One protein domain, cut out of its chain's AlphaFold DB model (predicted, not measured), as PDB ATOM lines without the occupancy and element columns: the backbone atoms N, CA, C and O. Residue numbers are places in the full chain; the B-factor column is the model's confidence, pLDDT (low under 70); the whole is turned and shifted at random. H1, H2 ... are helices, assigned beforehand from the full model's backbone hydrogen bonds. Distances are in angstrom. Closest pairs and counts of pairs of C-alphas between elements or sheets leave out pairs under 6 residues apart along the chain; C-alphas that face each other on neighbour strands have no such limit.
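Overview. This is residues 68 to 123 of the 265 residues of the protein "Autophagy_act_C domain-containing protein" of Globodera pallida (UniProt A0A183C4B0). Two separate helices, H1 and H2, stand at either end of a long link, and after H2 the chain folds back in a long unnamed stretch whose last residues, 118 to 123, stick out as a free tail. Look for 56 printed residues with two named helices, H1 then H2, and no named strand; the class is all helix, with under half of the residues in named elements. The whole is loose, with a radius of gyration of the C-alphas of 13.0 A, and elongated, spanning 36 by 22 by 22 A.

Arrangement. Start with H1, residues 68 to 82, and go on to H2, residues 94 to 103: they are apart, with no C-alpha of the one within 8 A of the other. The link between them, 11 residues, is long. In both helices every O i to N i+4 pair is within hydrogen-bond range.

Along the chain. Find C-alpha 68 at (249.813, 173.101, 100.453); from there H1 runs 20.7 A to C-alpha 82. H2 runs 13.4 A to C-alpha 103 at (259.670, 158.643, 84.118).

Size, cuts and confidence. The C-alphas of Gly 106 and Ser 123, the two farthest apart, are 40.7 A apart. The printed part has no cut. Residues 104 to 110 and 116 to 123 have pLDDT under 70.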
ATOM      1  N   GLN A  68     250.801 174.123 100.111       84.12
ATOM      2  CA  GLN A  68     249.813 173.101 100.453       84.12
ATOM      3  C   GLN A  68     248.404 173.698 100.567       84.12
ATOM      4  O   GLN A  68     247.454 173.150 100.013       84.12
ATOM      5  N   GLU A  69     248.282 174.841 101.244       86.56
ATOM      6  CA  GLU A  69     247.027 175.585 101.369       86.56
ATOM      7  C   GLU A  69     246.525 176.063  99.999       86.56
ATOM      8  O   GLU A  69     245.348 175.896  99.680       86.56
ATOM      9  N   ALA A  70     247.420 176.586  99.154       85.75
ATOM     10  CA  ALA A  70     247.068 177.042  97.811       85.75
ATOM     11  C   ALA A  70     246.520 175.907  96.929       85.75
ATOM     12  O   ALA A  70     245.518 176.094  96.242       85.75
ATOM     13  N   ILE A  71     247.130 174.716  96.975       85.06
ATOM     14  CA  ILE A  71     246.673 173.549  96.201       85.06
ATOM     15  C   ILE A  71     245.345 172.999  96.742       85.06
ATOM     16  O   ILE A  71     244.482 172.588  95.962       85.06
ATOM     17  N   GLN A  72     245.152 172.998  98.063       86.56
ATOM     18  CA  GLN A  72     243.878 172.607  98.672       86.56
ATOM     19  C   GLN A  72     242.749 173.553  98.259       86.56
ATOM     20  O   GLN A  72     241.673 173.088  97.885       86.56
ATOM     21  N   ASN A  73     243.015 174.862  98.267       87.44
ATOM     22  CA  ASN A  73     242.073 175.870  97.796       87.44
ATOM     23  C   ASN A  73     241.745 175.660  96.312       87.44
ATOM     24  O   ASN A  73     240.574 175.547  95.964       87.44
ATOM     25  N   LEU A  74     242.768 175.478  95.471       86.75
ATOM     26  CA  LEU A  74     242.584 175.182  94.051       86.75
ATOM     27  C   LEU A  74     241.712 173.952  93.824       86.75
ATOM     28  O   LEU A  74     240.786 174.012  93.024       86.75
ATOM     29  N   THR A  75     241.963 172.863  94.548       86.38
ATOM     30  CA  THR A  75     241.166 171.636  94.417       86.38
ATOM     31  C   THR A  75     239.708 171.894  94.797       86.38
ATOM     32  O   THR A  75     238.817 171.552  94.032       86.38
ATOM     33  N   ALA A  76     239.455 172.577  95.917       87.19
ATOM     34  CA  ALA A  76     238.098 172.874  96.376       87.19
ATOM     35  C   ALA A  76     237.329 173.808  95.422       87.19
ATOM     36  O   ALA A  76     236.155 173.574  95.132       87.19
ATOM     37  N   VAL A  77     237.980 174.859  94.910       85.56
ATOM     38  CA  VAL A  77     237.365 175.785  93.944       85.56
ATOM     39  C   VAL A  77     237.134 175.083  92.604       85.56
ATOM     40  O   VAL A  77     236.081 175.263  91.991       85.56
ATOM     41  N   PHE A  78     238.078 174.243  92.167       84.00
ATOM     42  CA  PHE A  78     237.933 173.439  90.956       84.00
ATOM     43  C   PHE A  78     236.773 172.440  91.082       84.00
ATOM     44  O   PHE A  78     235.940 172.374  90.181       84.00
ATOM     45  N   ASP A  79     236.668 171.723  92.204       83.56
ATOM     46  CA  ASP A  79     235.577 170.788  92.501       83.56
ATOM     47  C   ASP A  79     234.213 171.480  92.495       83.56
ATOM     48  O   ASP A  79     233.261 170.967  91.908       83.56
ATOM     49  N   SER A  80     234.123 172.656  93.123       80.12
ATOM     50  CA  SER A  80     232.889 173.445  93.163       80.12
ATOM     51  C   SER A  80     232.462 173.896  91.761       80.12
ATOM     52  O   SER A  80     231.293 173.783  91.396       80.12
ATOM     53  N   ARG A  81     233.417 174.354  90.937       77.06
ATOM     54  CA  ARG A  81     233.131 174.917  89.608       77.06
ATOM     55  C   ARG A  81     232.924 173.864  88.518       77.06
ATOM     56  O   ARG A  81     232.074 174.045  87.650       77.06
ATOM     57  N   TYR A  82     233.704 172.786  88.530       72.69
ATOM     58  CA  TYR A  82     233.771 171.806  87.435       72.69
ATOM     59  C   TYR A  82     233.327 170.392  87.841       72.69
ATOM     60  O   TYR A  82     233.202 169.508  86.984       72.69
ATOM     61  N   GLY A  83     233.040 170.181  89.128       71.50
ATOM     62  CA  GLY A  83     232.620 168.910  89.704       71.50
ATOM     63  C   GLY A  83     233.789 167.994  90.081       71.50
ATOM     64  O   GLY A  83     234.825 167.967  89.424       71.50
ATOM     65  N   ALA A  84     233.564 167.140  91.080       77.06
ATOM     66  CA  ALA A  84     234.588 166.292  91.705       77.06
ATOM     67  C   ALA A  84     235.102 165.099  90.869       77.06
ATOM     68  O   ALA A  84     235.828 164.240  91.368       77.06
ATOM     69  N   GLN A  85     234.708 164.986  89.596       75.75
ATOM     70  CA  GLN A  85     235.206 163.930  88.707       75.75
ATOM     71  C   GLN A  85     236.316 164.462  87.804       75.75
ATOM     72  O   GLN A  85     236.072 164.786  86.640       75.75
ATOM     73  N   HIS A  86     237.532 164.522  88.338       72.25
ATOM     74  CA  HIS A  86     238.747 164.859  87.602       72.25
ATOM     75  C   HIS A  86     239.951 164.063  88.133       72.25
ATOM     76  O   HIS A  86     239.887 163.432  89.188       72.25
ATOM     77  N   ALA A  87     241.057 164.059  87.383       73.31
ATOM     78  CA  ALA A  87     242.301 163.465  87.863       73.31
ATOM     79  C   ALA A  87     242.817 164.252  89.083       73.31
ATOM     80  O   ALA A  87     242.762 165.484  89.059       73.31
ATOM     81  N   PRO A  88     243.327 163.587  90.134       78.31
ATOM     82  CA  PRO A  88     243.829 164.283  91.310       78.31
ATOM     83  C   PRO A  88     245.032 165.157  90.943       78.31
ATOM     84  O   PRO A  88     245.917 164.722  90.201       78.31
ATOM     85  N   PHE A  89     245.072 166.376  91.480       83.19
ATOM     86  CA  PHE A  89     246.207 167.276  91.303       83.19
ATOM     87  C   PHE A  89     247.429 166.754  92.062       83.19
ATOM     88  O   PHE A  89     247.323 166.313  93.210       83.19
ATOM     89  N   PHE A  90     248.594 166.800  91.417       85.19
ATOM     90  CA  PHE A  90     249.850 166.394  92.034       85.19
ATOM     91  C   PHE A  90     250.233 167.364  93.159       85.19
ATOM     92  O   PHE A  90     250.210 168.581  92.971       85.19
ATOM     93  N   GLN A  91     250.593 166.826  94.324       82.50
ATOM     94  CA  GLN A  91     251.014 167.605  95.488       82.50
ATOM     95  C   GLN A  91     252.516 167.406  95.701       82.50
ATOM     96  O   GLN A  91     252.934 166.427  96.313       82.50
ATOM     97  N   GLY A  92     253.326 168.319  95.164       81.25
ATOM     98  CA  GLY A  92     254.782 168.264  95.273       81.25
ATOM     99  C   GLY A  92     255.470 169.340  94.439       81.25
ATOM    100  O   GLY A  92     254.828 170.238  93.890       81.25
ATOM    101  N   SER A  93     256.793 169.264  94.355       82.81
ATOM    102  CA  SER A  93     257.587 170.159  93.516       82.81
ATOM    103  C   SER A  93     257.391 169.865  92.025       82.81
ATOM    104  O   SER A  93     257.043 168.755  91.624       82.81
ATOM    105  N   LEU A  94     257.691 170.852  91.176       79.75
ATOM    106  CA  LEU A  94     257.668 170.673  89.721       79.75
ATOM    107  C   LEU A  94     258.591 169.530  89.260       79.75
ATOM    108  O   LEU A  94     258.252 168.814  88.325       79.75
ATOM    109  N   LEU A  95     259.739 169.337  89.915       85.25
ATOM    110  CA  LEU A  95     260.680 168.270  89.564       85.25
ATOM    111  C   LEU A  95     260.099 166.876  89.840       85.25
ATOM    112  O   LEU A  95     260.243 165.966  89.024       85.25
ATOM    113  N   GLU A  96     259.411 166.720  90.969       85.94
ATOM    114  CA  GLU A  96     258.724 165.472  91.304       85.94
ATOM    115  C   GLU A  96     257.549 165.229  90.347       85.94
ATOM    116  O   GLU A  96     257.374 164.111  89.872       85.94
ATOM    117  N   ALA A  97     256.819 166.285  89.965       85.38
ATOM    118  CA  ALA A  97     255.746 166.196  88.975       85.38
ATOM    119  C   ALA A  97     256.258 165.774  87.583       85.38
ATOM    120  O   ALA A  97     255.626 164.955  86.921       85.38
ATOM    121  N   ILE A  98     257.409 166.302  87.139       83.06
ATOM    122  CA  ILE A  98     258.066 165.923  85.871       83.06
ATOM    123  C   ILE A  98     258.452 164.442  85.891       83.06
ATOM    124  O   ILE A  98     258.162 163.722  84.935       83.06
ATOM    125  N   THR A  99     259.063 163.993  86.989       83.94
ATOM    126  CA  THR A  99     259.440 162.587  87.183       83.94
ATOM    127  C   THR A  99     258.206 161.679  87.105       83.94
ATOM    128  O   THR A  99     258.195 160.705  86.358       83.94
ATOM    129  N   GLU A 100     257.126 162.023  87.808       82.06
ATOM    130  CA  GLU A 100     255.878 161.245  87.802       82.06
ATOM    131  C   GLU A 100     255.200 161.235  86.418       82.06
ATOM    132  O   GLU A 100     254.647 160.222  85.984       82.06
ATOM    133  N   ALA A 101     255.253 162.354  85.691       82.06
ATOM    134  CA  ALA A 101     254.619 162.493  84.385       82.06
ATOM    135  C   ALA A 101     255.327 161.695  83.278       82.06
ATOM    136  O   ALA A 101     254.665 161.149  82.391       82.06
ATOM    137  N   PHE A 102     256.663 161.632  83.302       79.81
ATOM    138  CA  PHE A 102     257.449 161.091  82.187       79.81
ATOM    139  C   PHE A 102     258.248 159.836  82.521       79.81
ATOM    140  O   PHE A 102     258.372 158.955  81.661       79.81
ATOM    141  N   ASP A 103     258.765 159.728  83.740       79.44
ATOM    142  CA  ASP A 103     259.670 158.643  84.118       79.44
ATOM    143  C   ASP A 103     258.925 157.454  84.738       79.44
ATOM    144  O   ASP A 103     259.480 156.358  84.766       79.44
ATOM    145  N   SER A 104     257.664 157.643  85.165       66.69
ATOM    146  CA  SER A 104     256.787 156.611  85.752       66.69
ATOM    147  C   SER A 104     257.542 155.677  86.713       66.69
ATOM    148  O   SER A 104     257.646 154.476  86.440       66.69
ATOM    149  N   PRO A 105     258.126 156.182  87.816       60.78
ATOM    150  CA  PRO A 105     258.972 155.374  88.691       60.78
ATOM    151  C   PRO A 105     258.185 154.194  89.293       60.78
ATOM    152  O   PRO A 105     257.455 154.339  90.267       60.78
ATOM    153  N   GLY A 106     258.346 153.002  88.703       61.94
ATOM    154  CA  GLY A 106     257.658 151.769  89.111       61.94
ATOM    155  C   GLY A 106     256.529 151.283  88.189       61.94
ATOM    156  O   GLY A 106     255.895 150.279  88.514       61.94
ATOM    157  N   GLY A 107     256.295 151.929  87.041       65.00
ATOM    158  CA  GLY A 107     255.278 151.548  86.052       65.00
ATOM    159  C   GLY A 107     255.754 151.697  84.603       65.00
ATOM    160  O   GLY A 107     256.800 152.285  84.342       65.00
ATOM    161  N   GLY A 108     255.009 151.148  83.641       66.00
ATOM    162  CA  GLY A 108     255.267 151.369  82.221       66.00
ATOM    163  C   GLY A 108     254.664 152.685  81.709       66.00
ATOM    164  O   GLY A 108     254.179 153.533  82.467       66.00
ATOM    165  N   VAL A 109     254.690 152.863  80.387       68.38
ATOM    166  CA  VAL A 109     254.173 154.061  79.695       68.38
ATOM    167  C   VAL A 109     252.694 154.315  80.022       68.38
ATOM    168  O   VAL A 109     252.257 155.461  80.035       68.38
ATOM    169  N   GLU A 110     251.940 153.267  80.345       67.06
ATOM    170  CA  GLU A 110     250.533 153.308  80.744       67.06
ATOM    171  C   GLU A 110     250.259 154.059  82.057       67.06
ATOM    172  O   GLU A 110     249.122 154.455  82.295       67.06
ATOM    173  N   GLN A 111     251.275 154.267  82.901       70.12
ATOM    174  CA  GLN A 111     251.131 154.988  84.172       70.12
ATOM    175  C   GLN A 111     251.512 156.468  84.086       70.12
ATOM    176  O   GLN A 111     251.348 157.195  85.066       70.12
ATOM    177  N   ARG A 112     251.995 156.926  82.922       75.12
ATOM    178  CA  ARG A 112     252.341 158.333  82.711       75.12
ATOM    179  C   ARG A 112     251.113 159.211  82.896       75.12
ATOM    180  O   ARG A 112     250.039 158.923  82.366       75.12
ATOM    181  N   ARG A 113     251.286 160.311  83.624       71.12
ATOM    182  CA  ARG A 113     250.226 161.291  83.880       71.12
ATOM    183  C   ARG A 113     250.510 162.596  83.138       71.12
ATOM    184  O   ARG A 113     251.672 162.941  82.938       71.12
ATOM    185  N   PRO A 114     249.475 163.348  82.733       72.12
ATOM    186  CA  PRO A 114     249.666 164.703  82.228       72.12
ATOM    187  C   PRO A 114     250.411 165.570  83.257       72.12
ATOM    188  O   PRO A 114     250.012 165.612  84.418       72.12
ATOM    189  N   LEU A 115     251.474 166.265  82.830       75.38
ATOM    190  CA  LEU A 115     252.287 167.111  83.716       75.38
ATOM    191  C   LEU A 115     251.549 168.382  84.163       75.38
ATOM    192  O   LEU A 115     251.652 168.792  85.314       75.38
ATOM    193  N   ALA A 116     250.835 169.032  83.247       68.25
ATOM    194  CA  ALA A 116     250.151 170.288  83.521       68.25
ATOM    195  C   ALA A 116     248.853 170.385  82.720       68.25
ATOM    196  O   ALA A 116     248.786 169.955  81.568       68.25
ATOM    197  N   ILE A 117     247.840 170.992  83.337       60.44
ATOM    198  CA  ILE A 117     246.621 171.453  82.675       60.44
ATOM    199  C   ILE A 117     246.646 172.974  82.781       60.44
ATOM    200  O   ILE A 117     246.604 173.521  83.881       60.44
ATOM    201  N   TYR A 118     246.760 173.651  81.644       59.66
ATOM    202  CA  TYR A 118     246.681 175.103  81.594       59.66
ATOM    203  C   TYR A 118     245.212 175.504  81.456       59.66
ATOM    204  O   TYR A 118     244.578 175.217  80.440       59.66
ATOM    205  N   LEU A 119     244.653 176.093  82.513       57.72
ATOM    206  CA  LEU A 119     243.278 176.579  82.531       57.72
ATOM    207  C   LEU A 119     243.291 178.064  82.195       57.72
ATOM    208  O   LEU A 119     243.866 178.879  82.918       57.72
ATOM    209  N   HIS A 120     242.666 178.391  81.076       53.19
ATOM    210  CA  HIS A 120     242.438 179.761  80.659       53.19
ATOM    211  C   HIS A 120     241.411 180.456  81.556       53.19
ATOM    212  O   HIS A 120     240.576 179.804  82.180       53.19
ATOM    213  N   ASN A 121     241.467 181.789  81.611       57.84
ATOM    214  CA  ASN A 121     240.376 182.564  82.199       57.84
ATOM    215  C   ASN A 121     239.142 182.518  81.275       57.84
ATOM    216  O   ASN A 121     239.276 182.329  80.067       57.84
ATOM    217  N   ASP A 122     237.949 182.739  81.825       51.25
ATOM    218  CA  ASP A 122     236.685 182.699  81.066       51.25
ATOM    219  C   ASP A 122     236.608 183.760  79.944       51.25
ATOM    220  O   ASP A 122     235.736 183.712  79.082       51.25
ATOM    221  N   SER A 123     237.524 184.734  79.939       52.53
ATOM    222  CA  SER A 123     237.674 185.768  78.904       52.53
ATOM    223  C   SER A 123     238.729 185.421  77.846       52.53
ATOM    224  O   SER A 123     239.010 186.242  76.972       52.53
TER     225      SER A 123